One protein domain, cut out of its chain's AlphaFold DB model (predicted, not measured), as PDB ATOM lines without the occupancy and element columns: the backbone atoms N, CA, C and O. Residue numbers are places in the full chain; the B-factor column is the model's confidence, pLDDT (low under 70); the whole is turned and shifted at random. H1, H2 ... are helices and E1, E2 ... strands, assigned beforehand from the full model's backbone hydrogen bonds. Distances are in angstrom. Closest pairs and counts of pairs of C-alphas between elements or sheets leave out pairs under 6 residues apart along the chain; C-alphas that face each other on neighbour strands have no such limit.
ATOM      1  N   LEU A  13     -43.285  51.432  20.168       85.50
ATOM      2  CA  LEU A  13     -42.027  50.787  20.548       85.50
ATOM      3  C   LEU A  13     -40.888  51.365  19.711       85.50
ATOM      4  O   LEU A  13     -40.854  51.194  18.493       85.50
ATOM      5  N   PHE A  14     -39.929  52.009  20.365       87.00
ATOM      6  CA  PHE A  14     -38.745  52.550  19.703       87.00
ATOM      7  C   PHE A  14     -37.612  51.527  19.717       87.00
ATOM      8  O   PHE A  14     -37.211  51.093  20.793       87.00
ATOM      9  N   LEU A  15     -37.082  51.159  18.551       87.62
ATOM     10  CA  LEU A  15     -35.960  50.227  18.401       87.62
ATOM     11  C   LEU A  15     -34.728  50.964  17.863       87.62
ATOM     12  O   LEU A  15     -34.814  51.675  16.860       87.62
ATOM     13  N   ASP A  16     -33.578  50.755  18.496       86.56
ATOM     14  CA  ASP A  16     -32.281  51.295  18.087       86.56
ATOM     15  C   ASP A  16     -31.317  50.151  17.751       86.56
ATOM     16  O   ASP A  16     -30.974  49.344  18.609       86.56
ATOM     17  N   PHE A  17     -30.850  50.085  16.504       81.88
ATOM     18  CA  PHE A  17     -29.934  49.035  16.046       81.88
ATOM     19  C   PHE A  17     -28.462  49.476  15.991       81.88
ATOM     20  O   PHE A  17     -27.611  48.750  15.471       81.88
ATOM     21  N   SER A  18     -28.137  50.660  16.510       77.31
ATOM     22  CA  SER A  18     -26.780  51.214  16.459       77.31
ATOM     23  C   SER A  18     -25.727  50.290  17.088       77.31
ATOM     24  O   SER A  18     -24.605  50.211  16.590       77.31
ATOM     25  N   TYR A  19     -26.088  49.539  18.134       74.56
ATOM     26  CA  TYR A  19     -25.195  48.583  18.793       74.56
ATOM     27  C   TYR A  19     -24.808  47.406  17.882       74.56
ATOM     28  O   TYR A  19     -23.618  47.111  17.726       74.56
ATOM     29  N   LEU A  20     -25.791  46.780  17.223       73.50
ATOM     30  CA  LEU A  20     -25.558  45.733  16.223       73.50
ATOM     31  C   LEU A  20     -24.639  46.235  15.098       73.50
ATOM     32  O   LEU A  20     -23.678  45.558  14.744       73.50
ATOM     33  N   GLN A  21     -24.879  47.442  14.584       69.44
ATOM     34  CA  GLN A  21     -24.108  48.006  13.469       69.44
ATOM     35  C   GLN A  21     -22.664  48.369  13.842       69.44
ATOM     36  O   GLN A  21     -21.731  48.027  13.118       69.44
ATOM     37  N   ASN A  22     -22.473  49.057  14.969       65.25
ATOM     38  CA  ASN A  22     -21.217  49.757  15.255       65.25
ATOM     39  C   ASN A  22     -20.298  49.010  16.230       65.25
ATOM     40  O   ASN A  22     -19.090  49.250  16.233       65.25
ATOM     41  N   VAL A  23     -20.849  48.140  17.084       64.81
ATOM     42  CA  VAL A  23     -20.091  47.470  18.155       64.81
ATOM     43  C   VAL A  23     -19.827  46.010  17.815       64.81
ATOM     44  O   VAL A  23     -18.686  45.565  17.906       64.81
ATOM     45  N   MET A  24     -20.858  45.274  17.394       57.94
ATOM     46  CA  MET A  24     -20.736  43.839  17.109       57.94
ATOM     47  C   MET A  24     -20.139  43.556  15.728       57.94
ATOM     48  O   MET A  24     -19.335  42.635  15.594       57.94
ATOM     49  N   PHE A  25     -20.503  44.349  14.716       64.69
ATOM     50  CA  PHE A  25     -20.209  44.036  13.315       64.69
ATOM     51  C   PHE A  25     -19.446  45.127  12.562       64.69
ATOM     52  O   PHE A  25     -19.490  45.089  11.342       64.69
ATOM     53  N   LYS A  26     -18.754  46.057  13.255       56.69
ATOM     54  CA  LYS A  26     -17.934  47.173  12.707       56.69
ATOM     55  C   LYS A  26     -17.782  47.144  11.172       56.69
ATOM     56  O   LYS A  26     -16.881  46.491  10.646       56.69
ATOM     57  N   ASP A  27     -18.694  47.831  10.484       55.12
ATOM     58  CA  ASP A  27     -18.732  48.056   9.027       55.12
ATOM     59  C   ASP A  27     -18.894  46.816   8.112       55.12
ATOM     60  O   ASP A  27     -18.827  46.929   6.888       55.12
ATOM     61  N   ASN A  28     -19.179  45.634   8.661       67.75
ATOM     62  CA  ASN A  28     -19.368  44.386   7.921       67.75
ATOM     63  C   ASN A  28     -20.855  44.025   7.763       67.75
ATOM     64  O   ASN A  28     -21.375  43.105   8.400       67.75
ATOM     65  N   ILE A  29     -21.539  44.755   6.877       68.69
ATOM     66  CA  ILE A  29     -22.969  44.571   6.568       68.69
ATOM     67  C   ILE A  29     -23.279  43.127   6.134       68.69
ATOM     68  O   ILE A  29     -24.311  42.589   6.524       68.69
ATOM     69  N   ALA A  30     -22.351  42.448   5.452       71.88
ATOM     70  CA  ALA A  30     -22.536  41.065   5.011       71.88
ATOM     71  C   ALA A  30     -22.769  40.076   6.172       71.88
ATOM     72  O   ALA A  30     -23.475  39.084   6.010       71.88
ATOM     73  N   GLN A  31     -22.213  40.334   7.363       73.00
ATOM     74  CA  GLN A  31     -22.474  39.499   8.543       73.00
ATOM     75  C   GLN A  31     -23.859  39.757   9.152       73.00
ATOM     76  O   GLN A  31     -24.461  38.833   9.697       73.00
ATOM     77  N   LEU A  32     -24.380  40.984   9.042       76.88
ATOM     78  CA  LEU A  32     -25.748  41.317   9.446       76.88
ATOM     79  C   LEU A  32     -26.772  40.714   8.482       76.88
ATOM     80  O   LEU A  32     -27.777  40.169   8.938       76.88
ATOM     81  N   ASP A  33     -26.489  40.745   7.179       82.75
ATOM     82  CA  ASP A  33     -27.316  40.088   6.165       82.75
ATOM     83  C   ASP A  33     -27.394  38.578   6.433       82.75
ATOM     84  O   ASP A  33     -28.486  38.031   6.495       82.75
ATOM     85  N   GLN A  34     -26.273  37.924   6.771       79.06
ATOM     86  CA  GLN A  34     -26.279  36.512   7.187       79.06
ATOM     87  C   GLN A  34     -27.116  36.229   8.442       79.06
ATOM     88  O   GLN A  34     -27.595  35.111   8.619       79.06
ATOM     89  N   ILE A  35     -27.244  37.181   9.372       75.56
ATOM     90  CA  ILE A  35     -28.099  37.003  10.558       75.56
ATOM     91  C   ILE A  35     -29.570  37.087  10.164       75.56
ATOM     92  O   ILE A  35     -30.371  36.308  10.671       75.56
ATOM     93  N   VAL A  36     -29.911  38.001   9.259       82.19
ATOM     94  CA  VAL A  36     -31.280  38.208   8.776       82.19
ATOM     95  C   VAL A  36     -31.722  37.061   7.876       82.19
ATOM     96  O   VAL A  36     -32.815  36.543   8.063       82.19
ATOM     97  N   GLU A  37     -30.846  36.590   6.991       81.06
ATOM     98  CA  GLU A  37     -31.069  35.411   6.151       81.06
ATOM     99  C   GLU A  37     -31.372  34.166   7.005       81.06
ATOM    100  O   GLU A  37     -32.231  33.360   6.663       81.06
ATOM    101  N   ARG A  38     -30.752  34.040   8.187       76.50
ATOM    102  CA  ARG A  38     -31.042  32.945   9.135       76.50
ATOM    103  C   ARG A  38     -32.420  33.020   9.788       76.50
ATOM    104  O   ARG A  38     -32.819  32.028  10.393       76.50
ATOM    105  N   LEU A  39     -33.104  34.164   9.739       78.81
ATOM    106  CA  LEU A  39     -34.478  34.289  10.234       78.81
ATOM    107  C   LEU A  39     -35.498  33.720   9.237       78.81
ATOM    108  O   LEU A  39     -36.649  33.547   9.624       78.81
ATOM    109  N   ASP A  40     -35.077  33.443   7.994       79.88
ATOM    110  CA  ASP A  40     -35.879  32.791   6.948       79.88
ATOM    111  C   ASP A  40     -37.238  33.481   6.714       79.88
ATOM    112  O   ASP A  40     -38.283  32.846   6.583       79.88
ATOM    113  N   ILE A  41     -37.234  34.821   6.719       86.12
ATOM    114  CA  ILE A  41     -38.443  35.625   6.516       86.12
ATOM    115  C   ILE A  41     -38.662  35.820   5.015       86.12
ATOM    116  O   ILE A  41     -37.816  36.381   4.316       86.12
ATOM    117  N   GLU A  42     -39.829  35.412   4.521       86.62
ATOM    118  CA  GLU A  42     -40.152  35.428   3.097       86.62
ATOM    119  C   GLU A  42     -39.992  36.835   2.484       86.62
ATOM    120  O   GLU A  42     -40.679  37.798   2.850       86.62
ATOM    121  N   GLY A  43     -39.072  36.944   1.518       84.56
ATOM    122  CA  GLY A  43     -38.787  38.183   0.791       84.56
ATOM    123  C   GLY A  43     -37.912  39.196   1.540       84.56
ATOM    124  O   GLY A  43     -37.905  40.364   1.153       84.56
ATOM    125  N   ILE A  44     -37.202  38.782   2.598       88.50
ATOM    126  CA  ILE A  44     -36.268  39.623   3.359       88.50
ATOM    127  C   ILE A  44     -34.923  38.909   3.470       88.50
ATOM    128  O   ILE A  44     -34.771  37.982   4.260       88.50
ATOM    129  N   ASN A  45     -33.926  39.385   2.729       84.50
ATOM    130  CA  ASN A  45     -32.584  38.792   2.729       84.50
ATOM    131  C   ASN A  45     -31.516  39.763   3.234       84.50
ATOM    132  O   ASN A  45     -30.424  39.346   3.608       84.50
ATOM    133  N   THR A  46     -31.822  41.062   3.254       88.25
ATOM    134  CA  THR A  46     -30.883  42.088   3.709       88.25
ATOM    135  C   THR A  46     -31.331  42.731   5.011       88.25
ATOM    136  O   THR A  46     -32.516  42.909   5.308       88.25
ATOM    137  N   TYR A  47     -30.355  43.188   5.780       85.81
ATOM    138  CA  TYR A  47     -30.581  43.935   7.003       85.81
ATOM    139  C   TYR A  47     -31.398  45.219   6.786       85.81
ATOM    140  O   TYR A  47     -32.228  45.586   7.623       85.81
ATOM    141  N   GLN A  48     -31.239  45.886   5.640       85.00
ATOM    142  CA  GLN A  48     -32.020  47.082   5.317       85.00
ATOM    143  C   GLN A  48     -33.493  46.756   5.010       85.00
ATOM    144  O   GLN A  48     -34.374  47.526   5.409       85.00
ATOM    145  N   GLU A  49     -33.770  45.629   4.344       88.75
ATOM    146  CA  GLU A  49     -35.132  45.119   4.128       88.75
ATOM    147  C   GLU A  49     -35.799  44.756   5.455       88.75
ATOM    148  O   GLU A  49     -36.944  45.147   5.686       88.75
ATOM    149  N   PHE A  50     -35.067  44.113   6.368       89.00
ATOM    150  CA  PHE A  50     -35.577  43.752   7.690       89.00
ATOM    151  C   PHE A  50     -36.000  44.982   8.506       89.00
ATOM    152  O   PHE A  50     -37.094  45.018   9.072       89.00
ATOM    153  N   GLN A  51     -35.193  46.048   8.508       86.56
ATOM    154  CA  GLN A  51     -35.575  47.304   9.167       86.56
ATOM    155  C   GLN A  51     -36.843  47.929   8.566       86.56
ATOM    156  O   GLN A  51     -37.667  48.485   9.296       86.56
ATOM    157  N   ASN A  52     -37.011  47.861   7.243       86.19
ATOM    158  CA  ASN A  52     -38.201  48.385   6.567       86.19
ATOM    159  C   ASN A  52     -39.445  47.532   6.856       86.19
ATOM    160  O   ASN A  52     -40.536  48.072   7.051       86.19
ATOM    161  N   PHE A  53     -39.276  46.214   6.941       89.38
ATOM    162  CA  PHE A  53     -40.319  45.294   7.373       89.38
ATOM    163  C   PHE A  53     -40.803  45.601   8.791       89.38
ATOM    164  O   PHE A  53     -42.007  45.712   9.008       89.38
ATOM    165  N   LEU A  54     -39.895  45.836   9.744       87.25
ATOM    166  CA  LEU A  54     -40.282  46.208  11.108       87.25
ATOM    167  C   LEU A  54     -41.064  47.528  11.162       87.25
ATOM    168  O   LEU A  54     -42.056  47.607  11.875       87.25
ATOM    169  N   ARG A  55     -40.673  48.536  10.370       84.69
ATOM    170  CA  ARG A  55     -41.374  49.837  10.295       84.69
ATOM    171  C   ARG A  55     -42.789  49.752   9.731       84.69
ATOM    172  O   ARG A  55     -43.620  50.595  10.043       84.69
ATOM    173  N   SER A  56     -43.033  48.791   8.844       83.75
ATOM    174  CA  SER A  56     -44.326  48.596   8.178       83.75
ATOM    175  C   SER A  56     -45.213  47.567   8.882       83.75
ATOM    176  O   SER A  56     -46.383  47.424   8.529       83.75
ATOM    177  N   SER A  57     -44.677  46.869   9.884       85.75
ATOM    178  CA  SER A  57     -45.384  45.830  10.625       85.75
ATOM    179  C   SER A  57     -46.086  46.397  11.853       85.75
ATOM    180  O   SER A  57     -45.549  47.238  12.575       85.75
ATOM    181  N   MET A  58     -47.291  45.895  12.118       82.94
ATOM    182  CA  MET A  58     -48.009  46.163  13.361       82.94
ATOM    183  C   MET A  58     -47.825  44.981  14.315       82.94
ATOM    184  O   MET A  58     -47.975  43.826  13.904       82.94
ATOM    185  N   VAL A  59     -47.531  45.266  15.583       86.12
ATOM    186  CA  VAL A  59     -47.378  44.248  16.625       86.12
ATOM    187  C   VAL A  59     -48.721  44.045  17.309       86.12
ATOM    188  O   VAL A  59     -49.267  44.963  17.924       86.12
ATOM    189  N   LYS A  60     -49.246  42.825  17.218       86.56
ATOM    190  CA  LYS A  60     -50.495  42.422  17.865       86.56
ATOM    191  C   LYS A  60     -50.287  42.257  19.369       86.56
ATOM    192  O   LYS A  60     -51.057  42.810  20.155       86.56
ATOM    193  N   GLN A  61     -49.234  41.541  19.765       88.25
ATOM    194  CA  GLN A  61     -48.829  41.379  21.162       88.25
ATOM    195  C   GLN A  61     -47.307  41.436  21.293       88.25
ATOM    196  O   GLN A  61     -46.572  40.854  20.500       88.25
ATOM    197  N   CYS A  62     -46.835  42.150  22.304       87.69
ATOM    198  CA  CYS A  62     -45.435  42.240  22.685       87.69
ATOM    199  C   CYS A  62     -45.293  41.726  24.117       87.69
ATOM    200  O   CYS A  62     -46.043  42.140  25.001       87.69
ATOM    201  N   PHE A  63     -44.344  40.826  24.341       87.69
ATOM    202  CA  PHE A  63     -44.049  40.243  25.644       87.69
ATOM    203  C   PHE A  63     -42.663  40.698  26.065       87.69
ATOM    204  O   PHE A  63     -41.700  40.454  25.339       87.69
ATOM    205  N   ILE A  64     -42.561  41.373  27.207       86.88
ATOM    206  CA  ILE A  64     -41.305  41.946  27.695       86.88
ATOM    207  C   ILE A  64     -40.974  41.354  29.056       86.88
ATOM    208  O   ILE A  64     -41.801  41.386  29.966       86.88
ATOM    209  N   CYS A  65     -39.749  40.860  29.197       82.94
ATOM    210  CA  CYS A  65     -39.192  40.366  30.449       82.94
ATOM    211  C   CYS A  65     -37.843  41.042  30.709       82.94
ATOM    212  O   CYS A  65     -36.974  41.031  29.837       82.94
ATOM    213  N   LEU A  66     -37.654  41.614  31.901       79.56
ATOM    214  CA  LEU A  66     -36.355  42.121  32.354       79.56
ATOM    215  C   LEU A  66     -35.520  40.969  32.935       79.56
ATOM    216  O   LEU A  66     -36.039  40.201  33.736       79.56
ATOM    217  N   ILE A  67     -34.241  40.858  32.570       71.81
ATOM    218  CA  ILE A  67     -33.362  39.708  32.898       71.81
ATOM    219  C   ILE A  67     -32.525  39.942  34.176       71.81
ATOM    220  O   ILE A  67     -31.760  39.078  34.603       71.81
ATOM    221  N   ASP A  68     -32.662  41.104  34.813       65.62
ATOM    222  CA  ASP A  68     -31.955  41.429  36.053       65.62
ATOM    223  C   ASP A  68     -32.764  42.431  36.900       65.62
ATOM    224  O   ASP A  68     -33.525  43.259  36.381       65.62
ATOM    225  N   ASP A  69     -32.602  42.372  38.223       55.66
ATOM    226  CA  ASP A  69     -33.039  43.407  39.156       55.66
ATOM    227  C   ASP A  69     -31.959  44.480  39.393       55.66
ATOM    228  O   ASP A  69     -32.287  45.588  39.836       55.66
ATOM    229  N   LYS A  70     -30.699  44.195  39.036       53.53
ATOM    230  CA  LYS A  70     -29.555  45.105  39.132       53.53
ATOM    231  C   LYS A  70     -29.305  45.842  37.818       53.53
ATOM    232  O   LYS A  70     -29.214  45.293  36.730       53.53
ATOM    233  N   THR A  71     -29.133  47.152  37.932       54.81
ATOM    234  CA  THR A  71     -28.821  48.023  36.797       54.81
ATOM    235  C   THR A  71     -27.328  47.982  36.491       54.81
ATOM    236  O   THR A  71     -26.524  48.291  37.382       54.81
ATOM    237  N   ARG A  72     -26.930  47.716  35.241       57.12
ATOM    238  CA  ARG A  72     -25.526  47.896  34.830       57.12
ATOM    239  C   ARG A  72     -25.177  49.388  34.900       57.12
ATOM    240  O   ARG A  72     -25.831  50.198  34.245       57.12
ATOM    241  N   LYS A  73     -24.154  49.756  35.683       51.44
ATOM    242  CA  LYS A  73     -23.581  51.116  35.688       51.44
ATOM    243  C   LYS A  73     -22.487  51.205  34.629       51.44
ATOM    244  O   LYS A  73     -21.483  50.498  34.712       51.44
ATOM    245  N   VAL A  74     -22.655  52.080  33.646       46.28
ATOM    246  CA  VAL A  74     -21.655  52.270  32.586       46.28
ATOM    247  C   VAL A  74     -20.549  53.206  33.084       46.28
ATOM    248  O   VAL A  74     -20.648  54.415  32.964       46.28
ATOM    249  N   GLY A  75     -19.468  52.658  33.645       48.56
ATOM    250  CA  GLY A  75     -18.260  53.415  34.016       48.56
ATOM    251  C   GLY A  75     -18.254  54.023  35.430       48.56
ATOM    252  O   GLY A  75     -19.278  54.171  36.087       48.56
ATOM    253  N   LYS A  76     -17.059  54.393  35.924       44.94
ATOM    254  CA  LYS A  76     -16.834  54.876  37.310       44.94
ATOM    255  C   LYS A  76     -17.485  56.235  37.639       44.94
ATOM    256  O   LYS A  76     -17.497  56.613  38.807       44.94
ATOM    257  N   LYS A  77     -17.982  56.977  36.640       44.41
ATOM    258  CA  LYS A  77     -18.552  58.334  36.792       44.41
ATOM    259  C   LYS A  77     -19.976  58.505  36.241       44.41
ATOM    260  O   LYS A  77     -20.552  59.561  36.471       44.41
ATOM    261  N   ASP A  78     -20.542  57.516  35.548       44.69
ATOM    262  CA  ASP A  78     -21.842  57.649  34.871       44.69
ATOM    263  C   ASP A  78     -22.948  56.972  35.709       44.69
ATOM    264  O   ASP A  78     -22.860  55.799  36.075       44.69
ATOM    265  N   THR A  79     -24.005  57.718  36.041       46.75
ATOM    266  CA  THR A  79     -25.161  57.263  36.843       46.75
ATOM    267  C   THR A  79     -26.248  56.573  36.008       46.75
ATOM    268  O   THR A  79     -27.383  56.438  36.465       46.75
ATOM    269  N   LYS A  80     -25.941  56.163  34.772       56.28
ATOM    270  CA  LYS A  80     -26.917  55.556  33.854       56.28
ATOM    271  C   LYS A  80     -27.240  54.133  34.295       56.28
ATOM    272  O   LYS A  80     -26.347  53.292  34.371       56.28
ATOM    273  N   GLN A  81     -28.511  53.891  34.585       67.44
ATOM    274  CA  GLN A  81     -29.058  52.571  34.873       67.44
ATOM    275  C   GLN A  81     -29.541  51.947  33.564       67.44
ATOM    276  O   GLN A  81     -30.395  52.529  32.909       67.44
ATOM    277  N   ILE A  82     -28.997  50.799  33.165       76.25
ATOM    278  CA  ILE A  82     -29.438  50.060  31.973       76.25
ATOM    279  C   ILE A  82     -29.949  48.689  32.416       76.25
ATOM    280  O   ILE A  82     -29.329  48.064  33.280       76.25
ATOM    281  N   TYR A  83     -31.065  48.257  31.831       77.75
ATOM    282  CA  TYR A  83     -31.696  46.959  32.072       77.75
ATOM    283  C   TYR A  83     -31.582  46.083  30.828       77.75
ATOM    284  O   TYR A  83     -31.884  46.551  29.732       77.75
ATOM    285  N   ASP A  84     -31.196  44.820  30.993       79.94
ATOM    286  CA  ASP A  84     -31.281  43.831  29.917       79.94
ATOM    287  C   ASP A  84     -32.700  43.253  29.868       79.94
ATOM    288  O   ASP A  84     -33.312  43.001  30.910       79.94
ATOM    289  N   ALA A  85     -33.231  43.036  28.668       82.50
ATOM    290  CA  ALA A  85     -34.572  42.507  28.476       82.50
ATOM    291  C   ALA A  85     -34.658  41.549  27.282       82.50
ATOM    292  O   ALA A  85     -33.965  41.711  26.274       82.50
ATOM    293  N   ILE A  86     -35.557  40.571  27.384       85.56
ATOM    294  CA  ILE A  86     -36.023  39.766  26.252       85.56
ATOM    295  C   ILE A  86     -37.378  40.315  25.833       85.56
ATOM    296  O   ILE A  86     -38.271  40.505  26.661       85.56
ATOM    297  N   VAL A  87     -37.524  40.556  24.533       87.44
ATOM    298  CA  VAL A  87     -38.769  41.007  23.922       87.44
ATOM    299  C   VAL A  87     -39.193  39.997  22.867       87.44
ATOM    300  O   VAL A  87     -38.439  39.725  21.937       87.44
ATOM    301  N   ARG A  88     -40.402  39.447  22.988       90.19
ATOM    302  CA  ARG A  88     -41.023  38.601  21.958       90.19
ATOM    303  C   ARG A  88     -42.168  39.354  21.303       90.19
ATOM    304  O   ARG A  88     -42.949  40.010  21.989       90.19
ATOM    305  N   LEU A  89     -42.283  39.240  19.986       89.38
ATOM    306  CA  LEU A  89     -43.271  39.957  19.191       89.38
ATOM    307  C   LEU A  89     -44.151  38.963  18.425       89.38
ATOM    308  O   LEU A  89     -43.657  38.179  17.615       89.38
ATOM    309  N   GLU A  90     -45.459  39.036  18.662       89.88
ATOM    310  CA  GLU A  90     -46.487  38.481  17.781       89.88
ATOM    311  C   GLU A  90     -46.918  39.587  16.812       89.88
ATOM    312  O   GLU A  90     -47.531  40.587  17.208       89.88
ATOM    313  N   MET A  91     -46.578  39.425  15.536       89.06
ATOM    314  CA  MET A  91     -46.976  40.363  14.490       89.06
ATOM    315  C   MET A  91     -48.443  40.140  14.088       89.06
ATOM    316  O   MET A  91     -49.061  39.126  14.414       89.06
ATOM    317  N   ASN A  92     -49.030  41.092  13.362       88.62
ATOM    318  CA  ASN A  92     -50.330  40.879  12.721       88.62
ATOM    319  C   ASN A  92     -50.282  39.710  11.707       88.62
ATOM    320  O   ASN A  92     -49.214  39.333  11.230       88.62
ATOM    321  N   SER A  93     -51.438  39.150  11.333       87.75
ATOM    322  CA  SER A  93     -51.495  37.928  10.511       87.75
ATOM    323  C   SER A  93     -50.740  38.022   9.177       87.75
ATOM    324  O   SER A  93     -50.198  37.022   8.725       87.75
ATOM    325  N   ILE A  94     -50.676  39.214   8.567       87.19
ATOM    326  CA  ILE A  94     -50.001  39.455   7.279       87.19
ATOM    327  C   ILE A  94     -48.475  39.455   7.434       87.19
ATOM    328  O   ILE A  94     -47.770  38.839   6.641       87.19
ATOM    329  N   SER A  95     -47.938  40.156   8.434       88.31
ATOM    330  CA  SER A  95     -46.493  40.162   8.679       88.31
ATOM    331  C   SER A  95     -46.028  38.838   9.282       88.31
ATOM    332  O   SER A  95     -44.932  38.381   8.970       88.31
ATOM    333  N   GLN A  96     -46.861  38.199  10.110       89.75
ATOM    334  CA  GLN A  96     -46.551  36.923  10.749       89.75
ATOM    335  C   GLN A  96     -46.519  35.759   9.750       89.75
ATOM    336  O   GLN A  96     -45.714  34.851   9.925       89.75
ATOM    337  N   SER A  97     -47.329  35.790   8.682       88.81
ATOM    338  CA  SER A  97     -47.343  34.728   7.664       88.81
ATOM    339  C   SER A  97     -46.059  34.638   6.837       88.81
ATOM    340  O   SER A  97     -45.881  33.650   6.138       88.81
ATOM    341  N   LYS A  98     -45.192  35.658   6.895       88.31
ATOM    342  CA  LYS A  98     -43.879  35.651   6.234       88.31
ATOM    343  C   LYS A  98     -42.808  34.906   7.025       88.31
ATOM    344  O   LYS A  98     -41.748  34.636   6.477       88.31
ATOM    345  N   PHE A  99     -43.039  34.650   8.310       85.88
ATOM    346  CA  PHE A  99     -42.119  33.862   9.122       85.88
ATOM    347  C   PHE A  99     -42.320  32.367   8.852       85.88
ATOM    348  O   PHE A  99     -43.420  31.957   8.461       85.88
ATOM    349  N   PRO A 100     -41.300  31.531   9.113       80.75
ATOM    350  CA  PRO A 100     -41.472  30.089   9.128       80.75
ATOM    351  C   PRO A 100     -42.622  29.666  10.054       80.75
ATOM    352  O   PRO A 100     -43.012  30.356  11.000       80.75
ATOM    353  N   LYS A 101     -43.212  28.502   9.772       75.94
ATOM    354  CA  LYS A 101     -44.401  28.038  10.496       75.94
ATOM    355  C   LYS A 101     -44.136  27.935  12.009       75.94
ATOM    356  O   LYS A 101     -43.157  27.318  12.424       75.94
ATOM    357  N   ASP A 102     -45.057  28.486  12.805       74.12
ATOM    358  CA  ASP A 102     -45.037  28.491  14.278       74.12
ATOM    359  C   ASP A 102     -43.817  29.196  14.899       74.12
ATOM    360  O   ASP A 102     -43.349  28.832  15.985       74.12
ATOM    361  N   THR A 103     -43.288  30.211  14.214       81.38
ATOM    362  CA  THR A 103     -42.136  30.975  14.688       81.38
ATOM    363  C   THR A 103     -42.436  32.463  14.820       81.38
ATOM    364  O   THR A 103     -43.297  33.010  14.138       81.38
ATOM    365  N   TYR A 104     -41.764  33.114  15.769       87.00
ATOM    366  CA  TYR A 104     -42.005  34.489  16.196       87.00
ATOM    367  C   TYR A 104     -40.684  35.236  16.344       87.00
ATOM    368  O   TYR A 104     -39.626  34.636  16.560       87.00
ATOM    369  N   LEU A 105     -40.749  36.563  16.276       88.88
ATOM    370  CA  LEU A 105     -39.565  37.400  16.402       88.88
ATOM    371  C   LEU A 105     -39.218  37.629  17.877       88.88
ATOM    372  O   LEU A 105     -40.034  38.131  18.649       88.88
ATOM    373  N   GLY A 106     -37.988  37.291  18.247       89.31
ATOM    374  CA  GLY A 106     -37.382  37.599  19.534       89.31
ATOM    375  C   GLY A 106     -36.262  38.629  19.395       89.31
ATOM    376  O   GLY A 106     -35.507  38.635  18.421       89.31
ATOM    377  N   LEU A 107     -36.152  39.510  20.384       88.56
ATOM    378  CA  LEU A 107     -35.123  40.540  20.477       88.56
ATOM    379  C   LEU A 107     -34.493  40.482  21.868       88.56
ATOM    380  O   LEU A 107     -35.200  40.503  22.877       88.56
ATOM    381  N   PHE A 108     -33.164  40.447  21.920       85.56
ATOM    382  CA  PHE A 108     -32.422  40.711  23.150       85.56
ATOM    383  C   PHE A 108     -32.021  42.182  23.142       85.56
ATOM    384  O   PHE A 108     -31.390  42.645  22.184       85.56
ATOM    385  N   VAL A 109     -32.421  42.933  24.165       86.56
ATOM    386  CA  VAL A 109     -32.362  44.397  24.136       86.56
ATOM    387  C   VAL A 109     -31.865  44.988  25.447       86.56
ATOM    388  O   VAL A 109     -32.075  44.423  26.516       86.56
ATOM    389  N   ASN A 110     -31.265  46.172  25.359       85.25
ATOM    390  CA  ASN A 110     -30.978  47.020  26.509       85.25
ATOM    391  C   ASN A 110     -32.015  48.144  26.593       85.25
ATOM    392  O   ASN A 110     -32.330  48.783  25.587       85.25
ATOM    393  N   ILE A 111     -32.497  48.427  27.800       84.19
ATOM    394  CA  ILE A 111     -33.473  49.477  28.091       84.19
ATOM    395  C   ILE A 111     -32.832  50.509  29.018       84.19
ATOM    396  O   ILE A 111     -32.428  50.193  30.139       84.19
ATOM    397  N   ASN A 112     -32.768  51.763  28.567       81.06
ATOM    398  CA  ASN A 112     -32.385  52.898  29.405       81.06
ATOM    399  C   ASN A 112     -33.651  53.631  29.903       81.06
ATOM    400  O   ASN A 112     -34.371  54.197  29.083       81.06
ATOM    401  N   PRO A 113     -33.929  53.711  31.217       75.06
ATOM    402  CA  PRO A 113     -35.115  54.387  31.749       75.06
ATOM    403  C   PRO A 113     -35.192  55.879  31.433       75.06
ATOM    404  O   PRO A 113     -36.283  56.443  31.432       75.06
ATOM    405  N   GLN A 114     -34.046  56.529  31.205       74.81
ATOM    406  CA  GLN A 114     -33.982  57.953  30.868       74.81
ATOM    407  C   GLN A 114     -34.278  58.206  29.386       74.81
ATOM    408  O   GLN A 114     -34.688  59.301  29.021       74.81
ATOM    409  N   THR A 115     -34.074  57.201  28.534       78.00
ATOM    410  CA  THR A 115     -34.291  57.268  27.085       78.00
ATOM    411  C   THR A 115     -34.822  55.912  26.618       78.00
ATOM    412  O   THR A 115     -34.042  55.070  26.167       78.00
ATOM    413  N   PRO A 116     -36.123  55.639  26.788       72.56
ATOM    414  CA  PRO A 116     -36.651  54.278  26.812       72.56
ATOM    415  C   PRO A 116     -36.961  53.745  25.407       72.56
ATOM    416  O   PRO A 116     -38.087  53.358  25.088       72.56
ATOM    417  N   TYR A 117     -35.936  53.755  24.559       85.62
ATOM    418  CA  TYR A 117     -35.863  52.953  23.350       85.62
ATOM    419  C   TYR A 117     -35.149  51.629  23.659       85.62
ATOM    420  O   TYR A 117     -34.330  51.539  24.575       85.62
ATOM    421  N   LEU A 118     -35.484  50.598  22.894       86.88
ATOM    422  CA  LEU A 118     -34.898  49.269  22.971       86.88
ATOM    423  C   LEU A 118     -33.648  49.230  22.091       86.88
ATOM    424  O   LEU A 118     -33.753  49.158  20.864       86.88
ATOM    425  N   THR A 119     -32.465  49.287  22.696       87.06
ATOM    426  CA  THR A 119     -31.221  49.060  21.953       87.06
ATOM    427  C   THR A 119     -31.100  47.575  21.652       87.06
ATOM    428  O   THR A 119     -30.992  46.770  22.570       87.06
ATOM    429  N   ILE A 120     -31.137  47.207  20.374       86.62
ATOM    430  CA  ILE A 120     -31.096  45.817  19.929       86.62
ATOM    431  C   ILE A 120     -29.663  45.301  20.008       86.62
ATOM    432  O   ILE A 120     -28.777  45.761  19.283       86.62
ATOM    433  N   ASN A 121     -29.459  44.310  20.867       81.06
ATOM    434  CA  ASN A 121     -28.187  43.614  21.004       81.06
ATOM    435  C   ASN A 121     -28.127  42.404  20.066       81.06
ATOM    436  O   ASN A 121     -27.091  42.153  19.452       81.06
ATOM    437  N   SER A 122     -29.230  41.657  19.956       82.00
ATOM    438  CA  SER A 122     -29.364  40.509  19.058       82.00
ATOM    439  C   SER A 122     -30.806  40.331  18.580       82.00
ATOM    440  O   SER A 122     -31.759  40.837  19.180       82.00
ATOM    441  N   ILE A 123     -30.944  39.600  17.476       85.75
ATOM    442  CA  ILE A 123     -32.218  39.254  16.849       85.75
ATOM    443  C   ILE A 123     -32.232  37.737  16.697       85.75
ATOM    444  O   ILE A 123     -31.237  37.156  16.253       85.75
ATOM    445  N   PHE A 124     -33.336  37.097  17.069       82.12
ATOM    446  CA  PHE A 124     -33.472  35.649  16.974       82.12
ATOM    447  C   PHE A 124     -34.912  35.235  16.677       82.12
ATOM    448  O   PHE A 124     -35.868  35.967  16.923       82.12
ATOM    449  N   GLU A 125     -35.057  34.029  16.149       81.25
ATOM    450  CA  GLU A 125     -36.346  33.373  15.985       81.25
ATOM    451  C   GLU A 125     -36.668  32.572  17.254       81.25
ATOM    452  O   GLU A 125     -35.831  31.817  17.755       81.25
ATOM    453  N   THR A 126     -37.886  32.709  17.776       75.81
ATOM    454  CA  THR A 126     -38.385  31.878  18.873       75.81
ATOM    455  C   THR A 126     -39.627  31.113  18.445       75.81
ATOM    456  O   THR A 126     -40.497  31.634  17.757       75.81
ATOM    457  N   ARG A 127     -39.723  29.856  18.873       72.00
ATOM    458  CA  ARG A 127     -40.907  29.006  18.668       72.00
ATOM    459  C   ARG A 127     -41.723  28.831  19.948       72.00
ATOM    460  O   ARG A 127     -42.541  27.919  20.055       72.00
ATOM    461  N   LEU A 128     -41.466  29.677  20.947       72.44
ATOM    462  CA  LEU A 128     -42.333  29.806  22.109       72.44
ATOM    463  C   LEU A 128     -43.648  30.429  21.653       72.44
ATOM    464  O   LEU A 128     -43.648  31.520  21.080       72.44
ATOM    465  N   LYS A 129     -44.765  29.752  21.942       69.38
ATOM    466  CA  LYS A 129     -46.100  30.274  21.642       69.38
ATOM    467  C   LYS A 129     -46.260  31.692  22.226       69.38
ATOM    468  O   LYS A 129     -45.717  31.981  23.300       69.38
ATOM    469  N   PRO A 130     -47.019  32.583  21.572       70.94
ATOM    470  CA  PRO A 130     -47.265  33.949  22.018       70.94
ATOM    471  C   PRO A 130     -48.348  33.938  23.106       70.94
ATOM    472  O   PRO A 130     -49.359  34.622  23.031       70.94
ATOM    473  N   SER A 131     -48.170  33.081  24.106       75.19
ATOM    474  CA  SER A 131     -48.906  33.124  25.358       75.19
ATOM    475  C   SER A 131     -48.057  33.884  26.380       75.19
ATOM    476  O   SER A 131     -46.838  33.663  26.404       75.19
ATOM    477  N   PRO A 132     -48.662  34.736  27.225       69.75
ATOM    478  CA  PRO A 132     -47.952  35.377  28.324       69.75
ATOM    479  C   PRO A 132     -47.320  34.335  29.253       69.75
ATOM    480  O   PRO A 132     -48.010  33.415  29.700       69.75
ATOM    481  N   GLN A 133     -46.027  34.478  29.545       73.38
ATOM    482  CA  GLN A 133     -45.398  33.803  30.683       73.38
ATOM    483  C   GLN A 133     -45.614  34.615  31.969       73.38
ATOM    484  O   GLN A 133     -45.914  35.807  31.919       73.38
ATOM    485  N   GLU A 134     -45.456  33.990  33.136       66.25
ATOM    486  CA  GLU A 134     -45.785  34.618  34.429       66.25
ATOM    487  C   GLU A 134     -44.944  35.861  34.757       66.25
ATOM    488  O   GLU A 134     -45.423  36.779  35.424       66.25
ATOM    489  N   PHE A 135     -43.709  35.900  34.259       70.81
ATOM    490  CA  PHE A 135     -42.730  36.978  34.428       70.81
ATOM    491  C   PHE A 135     -42.685  37.941  33.233       70.81
ATOM    492  O   PHE A 135     -41.833  38.828  33.194       70.81
ATOM    493  N   GLU A 136     -43.555  37.767  32.238       77.00
ATOM    494  CA  GLU A 136     -43.637  38.666  31.093       77.00
ATOM    495  C   GLU A 136     -44.737  39.703  31.298       77.00
ATOM    496  O   GLU A 136     -45.855  39.407  31.720       77.00
ATOM    497  N   THR A 137     -44.442  40.939  30.918       84.00
ATOM    498  CA  THR A 137     -45.462  41.971  30.758       84.00
ATOM    499  C   THR A 137     -45.933  41.990  29.315       84.00
ATOM    500  O   THR A 137     -45.129  42.122  28.392       84.00
ATOM    501  N   THR A 138     -47.246  41.866  29.118       83.62
ATOM    502  CA  THR A 138     -47.865  41.892  27.789       83.62
ATOM    503  C   THR A 138     -48.337  43.297  27.430       83.62
ATOM    504  O   THR A 138     -49.085  43.926  28.179       83.62
ATOM    505  N   ILE A 139     -47.948  43.758  26.246       84.75
ATOM    506  CA  ILE A 139     -48.406  44.992  25.607       84.75
ATOM    507  C   ILE A 139     -49.197  44.594  24.360       84.75
ATOM    508  O   ILE A 139     -48.693  43.851  23.518       84.75
ATOM    509  N   LYS A 140     -50.434  45.076  24.232       82.31
ATOM    510  CA  LYS A 140     -51.311  44.778  23.088       82.31
ATOM    511  C   LYS A 140     -51.334  45.944  22.100       82.31
ATOM    512  O   LYS A 140     -51.319  47.097  22.521       82.31
ATOM    513  N   GLU A 141     -51.404  45.618  20.810       80.12
ATOM    514  CA  GLU A 141     -51.647  46.546  19.694       80.12
ATOM    515  C   GLU A 141     -50.726  47.782  19.691       80.12
ATOM    516  O   GLU A 141     -51.130  48.888  20.048       80.12
ATOM    517  N   THR A 142     -49.471  47.608  19.262       83.50
ATOM    518  CA  THR A 142     -48.460  48.683  19.202       83.50
ATOM    519  C   THR A 142     -47.771  48.765  17.839       83.50
ATOM    520  O   THR A 142     -47.652  47.775  17.113       83.50
ATOM    521  N   GLN A 143     -47.281  49.955  17.485       83.00
ATOM    522  CA  GLN A 143     -46.455  50.186  16.294       83.00
ATOM    523  C   GLN A 143     -44.962  50.220  16.651       83.00
ATOM    524  O   GLN A 143     -44.601  50.527  17.790       83.00
ATOM    525  N   ILE A 144     -44.102  49.892  15.682       86.06
ATOM    526  CA  ILE A 144     -42.639  49.918  15.818       86.06
ATOM    527  C   ILE A 144     -42.068  51.147  15.099       86.06
ATOM    528  O   ILE A 144     -42.319  51.356  13.915       86.06
ATOM    529  N   GLN A 145     -41.214  51.904  15.787       85.62
ATOM    530  CA  GLN A 145     -40.406  52.983  15.220       85.62
ATOM    531  C   GLN A 145     -38.917  52.634  15.302       85.62
ATOM    532  O   GLN A 145     -38.385  52.394  16.382       85.62
ATOM    533  N   VAL A 146     -38.217  52.631  14.164       82.88
ATOM    534  CA  VAL A 146     -36.773  52.323  14.106       82.88
ATOM    535  C   VAL A 146     -35.955  53.613  14.036       82.88
ATOM    536  O   VAL A 146     -35.976  54.299  13.005       82.88
ATOM    537  N   ILE A 147     -35.198  53.904  15.096       76.94
ATOM    538  CA  ILE A 147     -34.347  55.093  15.241       76.94
ATOM    539  C   ILE A 147     -32.982  54.824  14.589       76.94
ATOM    540  O   ILE A 147     -32.355  53.800  14.852       76.94
ATOM    541  N   LYS A 148     -32.516  55.733  13.715       59.34
ATOM    542  CA  LYS A 148     -31.218  55.596  13.018       59.34
ATOM    543  C   LYS A 148     -30.065  56.386  13.665       59.34
ATOM    544  O   LYS A 148     -28.921  56.002  13.466       59.34
ATOM    545  N   TYR A 149     -30.341  57.480  14.387       53.78
ATOM    546  CA  TYR A 149     -29.334  58.400  14.951       53.78
ATOM    547  C   TYR A 149     -29.868  59.148  16.187       53.78
ATOM    548  O   TYR A 149     -31.051  59.482  16.233       53.78
ATOM    549  N   GLN A 150     -28.983  59.511  17.127       52.22
ATOM    550  CA  GLN A 150     -29.294  60.201  18.399       52.22
ATOM    551  C   GLN A 150     -29.952  61.601  18.293       52.22
ATOM    552  O   GLN A 150     -30.187  62.220  19.321       52.22
ATOM    553  N   ASN A 151     -30.311  62.096  17.101       52.09
ATOM    554  CA  ASN A 151     -30.832  63.459  16.895       52.09
ATOM    555  C   ASN A 151     -32.123  63.548  16.042       52.09
ATOM    556  O   ASN A 151     -32.478  64.639  15.605       52.09
ATOM    557  N   GLN A 152     -32.820  62.437  15.755       62.78
ATOM    558  CA  GLN A 152     -34.078  62.474  14.973       62.78
ATOM    559  C   GLN A 152     -35.317  62.849  15.805       62.78
ATOM    560  O   GLN A 152     -36.247  63.446  15.273       62.78
ATOM    561  N   MET A 153     -35.318  62.508  17.092       67.94
ATOM    562  CA  MET A 153     -36.325  62.894  18.084       67.94
ATOM    563  C   MET A 153     -35.602  63.233  19.382       67.94
ATOM    564  O   MET A 153     -34.577  62.625  19.701       67.94
ATOM    565  N   THR A 154     -36.127  64.197  20.134       71.69
ATOM    566  CA  THR A 154     -35.539  64.537  21.438       71.69
ATOM    567  C   THR A 154     -35.810  63.421  22.459       71.69
ATOM    568  O   THR A 154     -36.857  62.772  22.386       71.69
ATOM    569  N   PRO A 155     -34.916  63.190  23.440       71.19
ATOM    570  CA  PRO A 155     -35.162  62.263  24.548       71.19
ATOM    571  C   PRO A 155     -36.531  62.449  25.223       71.19
ATOM    572  O   PRO A 155     -37.220  61.469  25.502       71.19
ATOM    573  N   ASP A 156     -36.956  63.704  25.405       72.00
ATOM    574  CA  ASP A 156     -38.257  64.061  25.984       72.00
ATOM    575  C   ASP A 156     -39.441  63.656  25.092       72.00
ATOM    576  O   ASP A 156     -40.493  63.247  25.586       72.00
ATOM    577  N   GLU A 157     -39.284  63.745  23.771       74.69
ATOM    578  CA  GLU A 157     -40.299  63.324  22.803       74.69
ATOM    579  C   GLU A 157     -40.455  61.797  22.776       74.69
ATOM    580  O   GLU A 157     -41.581  61.293  22.790       74.69
ATOM    581  N   ILE A 158     -39.341  61.059  22.841       76.56
ATOM    582  CA  ILE A 158     -39.337  59.590  22.949       76.56
ATOM    583  C   ILE A 158     -39.989  59.154  24.267       76.56
ATOM    584  O   ILE A 158     -40.840  58.269  24.264       76.56
ATOM    585  N   LEU A 159     -39.660  59.804  25.388       74.62
ATOM    586  CA  LEU A 159     -40.257  59.517  26.699       74.62
ATOM    587  C   LEU A 159     -41.787  59.675  26.714       74.62
ATOM    588  O   LEU A 159     -42.474  58.905  27.385       74.62
ATOM    589  N   ARG A 160     -42.330  60.661  25.985       74.75
ATOM    590  CA  ARG A 160     -43.784  60.896  25.898       74.75
ATOM    591  C   ARG A 160     -44.501  59.880  25.012       74.75
ATOM    592  O   ARG A 160     -45.645  59.536  25.300       74.75
ATOM    593  N   ARG A 161     -43.847  59.430  23.939       78.25
ATOM    594  CA  ARG A 161     -44.427  58.532  22.927       78.25
ATOM    595  C   ARG A 161     -44.176  57.054  23.204       78.25
ATOM    596  O   ARG A 161     -44.892  56.220  22.665       78.25
ATOM    597  N   SER A 162     -43.174  56.706  24.006       79.88
ATOM    598  CA  SER A 162     -42.832  55.308  24.263       79.88
ATOM    599  C   SER A 162     -43.822  54.654  25.229       79.88
ATOM    600  O   SER A 162     -44.247  55.252  26.224       79.88
ATOM    601  N   ILE A 163     -44.183  53.398  24.952       76.50
ATOM    602  CA  ILE A 163     -44.915  52.545  25.911       76.50
ATOM    603  C   ILE A 163     -44.034  52.211  27.124       76.50
ATOM    604  O   ILE A 163     -44.530  52.041  28.242       76.50
ATOM    605  N   LEU A 164     -42.720  52.167  26.904       75.44
ATOM    606  CA  LEU A 164     -41.706  51.963  27.921       75.44
ATOM    607  C   LEU A 164     -41.277  53.343  28.410       75.44
ATOM    608  O   LEU A 164     -40.780  54.143  27.638       75.44
ATOM    609  N   ASN A 165     -41.491  53.667  29.674       72.31
ATOM    610  CA  ASN A 165     -40.994  54.904  30.274       72.31
ATOM    611  C   ASN A 165     -40.562  54.633  31.718       72.31
ATOM    612  O   ASN A 165     -40.780  53.539  32.243       72.31
ATOM    613  N   SER A 166     -39.931  55.614  32.364       66.38
ATOM    614  CA  SER A 166     -39.390  55.449  33.719       66.38
ATOM    615  C   SER A 166     -40.436  54.997  34.749       66.38
ATOM    616  O   SER A 166     -40.089  54.239  35.651       66.38
ATOM    617  N   SER A 167     -41.713  55.379  34.597       67.94
ATOM    618  CA  SER A 167     -42.794  54.905  35.472       67.94
ATOM    619  C   SER A 167     -43.157  53.437  35.223       67.94
ATOM    620  O   SER A 167     -43.340  52.687  36.180       67.94
ATOM    621  N   ASN A 168     -43.203  53.001  33.962       72.88
ATOM    622  CA  ASN A 168     -43.707  51.677  33.587       72.88
ATOM    623  C   ASN A 168     -42.630  50.583  33.639       72.88
ATOM    624  O   ASN A 168     -42.952  49.434  33.918       72.88
ATOM    625  N   ILE A 169     -41.351  50.923  33.434       75.38
ATOM    626  CA  ILE A 169     -40.240  49.953  33.509       75.38
ATOM    627  C   ILE A 169     -40.162  49.314  34.902       75.38
ATOM    628  O   ILE A 169     -39.880  48.126  35.021       75.38
ATOM    629  N   SER A 170     -40.475  50.076  35.957       68.81
ATOM    630  CA  SER A 170     -40.514  49.561  37.333       68.81
ATOM    631  C   SER A 170     -41.604  48.507  37.578       68.81
ATOM    632  O   SER A 170     -41.490  47.734  38.526       68.81
ATOM    633  N   GLN A 171     -42.631  48.468  36.722       71.69
ATOM    634  CA  GLN A 171     -43.781  47.565  36.806       71.69
ATOM    635  C   GLN A 171     -43.638  46.333  35.899       71.69
ATOM    636  O   GLN A 171     -44.502  45.457  35.934       71.69
ATOM    637  N   LEU A 172     -42.580  46.267  35.080       77.19
ATOM    638  CA  LEU A 172     -42.329  45.123  34.209       77.19
ATOM    639  C   LEU A 172     -41.951  43.885  35.025       77.19
ATOM    640  O   LEU A 172     -41.261  43.979  36.044       77.19
ATOM    641  N   GLY A 173     -42.367  42.720  34.536       69.81
ATOM    642  CA  GLY A 173     -41.947  41.443  35.092       69.81
ATOM    643  C   GLY A 173     -40.429  41.264  34.994       69.81
ATOM    644  O   GLY A 173     -39.794  41.653  34.006       69.81
ATOM    645  N   LYS A 174     -39.842  40.714  36.060       69.94
ATOM    646  CA  LYS A 174     -38.400  40.496  36.195       69.94
ATOM    647  C   LYS A 174     -38.107  39.018  36.366       69.94
ATOM    648  O   LYS A 174     -38.804  38.318  37.095       69.94
ATOM    649  N   LEU A 175     -37.027  38.590  35.743       68.31
ATOM    650  CA  LEU A 175     -36.438  37.277  35.862       68.31
ATOM    651  C   LEU A 175     -35.003  37.502  36.317       68.31
ATOM    652  O   LEU A 175     -34.247  38.170  35.628       68.31
ATOM    653  N   VAL A 176     -34.627  37.003  37.491       62.53
ATOM    654  CA  VAL A 176     -33.246  37.147  37.966       62.53
ATOM    655  C   VAL A 176     -32.360  36.230  37.120       62.53
ATOM    656  O   VAL A 176     -32.686  35.054  36.936       62.53
TER     657      VAL A 176
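This is residues 13 to 176 of the 1280 residues of the protein "Superfamily I DNA/RNA helicase" of Spiroplasma chinense (UniProt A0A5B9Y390). The core is a closed barrel of six strands, E1 to E6, with short helices packed round it: H1 and H3 on its outside, H2 packed on H3, H4 beside the strands near E2 and E3, and H5 and H6 near E5. Residues 67 to 80, between E2 and E3, form a long loop whose C-alphas lie 14 to 28 A from the mean of all C-alphas. The printed part has 164 residues, with six named helices and six named strands in the order E1 H1 H2 H3 E2 E3 H4 E4 E5 E6 H5 H6, and its class is mixed, helices and strands. Round the ring run E1, E5, E4, E3, E2, E6 and back to E1, parallel where E1 meets E5 and E6 and antiparallel elsewhere. The whole is compact and rounded, with a radius of gyration of the C-alphas of 15.6 A and spans of 45 by 39 by 29 A.

In the barrel, E5, residues 115 to 126, and E4, residues 104 to 112, form an antiparallel hairpin, with N 106 and O 124 at 2.8 A, within hydrogen-bond range. E3, residues 81 to 91, is antiparallel to E4, with N 85 and O 109 at 2.8 A. E2, residues 58 to 66, forms a hairpin with E3, with N 63 and O 88 at 2.9 A. E6, residues 137 to 147, has staggered pairing: its residues 137 to 143 pair with E2, antiparallel, with N 62 and O 139 at 2.8 A, and its residues 144 to 147 pair with E1, residues 13 to 16, parallel, with N 15 and O 145 at 2.8 A. E1 is parallel to E5 on its other side, with N 118 and O 14 at 2.8 A, and the ring is closed. H1, residues 18 to 24, lies outside the barrel over E5 at a height over the sheet of 8.7 A, slantwise to the strands at 41 degrees to E5 on the local plane; its closest C-alphas to E5 are those of Leu 20 and Asn 121, 5.9 A. H3, residues 47 to 56, lies outside at a height of 8.2 A, only just over none of the strands, with 2 of its C-alphas on E1 and 2 on E6; the C-alphas of Arg 55 and Ile 144 in E6 are its closest to that strand, 5.7 A. H2, residues 29 to 37, touches H3 at a steep tilt of 55 degrees, the same way, closest at the C-alphas of Asp 33 and Tyr 47, 5.1 A. H1 and H2 are close but not clearly touching, about perpendicular at 79 degrees, with the C-alphas of Gln 21 and Ile 29 closest, 7.8 A. H4, residues 93 to 96, lies outside at a height of 8.1 A, and H6, residues 166 to 169, outside at 7.4 A. H5, residues 155 to 161, is on the barrel, with the C-alphas of Thr 115 in E5 and Pro 155 closest, 5.7 A. Every O i to N i+4 pair is within hydrogen-bond range in H2, H3 and H5; H1 has 2 of 3, and H4 and H6 are too short for such a pair.

E1 begins at C-alpha 13, (-42.027, 50.787, 20.548), and is 10.1 A long. E3 is 29.8 A long, E5 27.0 A, E4 24.6 A, E6 23.2 A and E2 22.6 A. E6 bends by 94 degrees at residue 141, E5 by 71 degrees at 122, E2 by 63 degrees at 61 and E3 by 51 degrees at 84. H3, the longest helix, is 14.6 A long, H2 12.2 A, H5 10.1 A, H1 9.6 A, H6 5.6 A and H4 5.1 A. H6 ends at C-alpha 169, (-40.240, 49.953, 33.509).

The two C-alphas farthest apart are those of Lys 77 and Lys 101, 47.7 A. The printed part has no cut. The link from E2 to E3 is long. Mean pLDDT of the printed part is 76.5, and 39 residues are under 70, among them residues 21 to 29, 68 to 81 and 148 to 153.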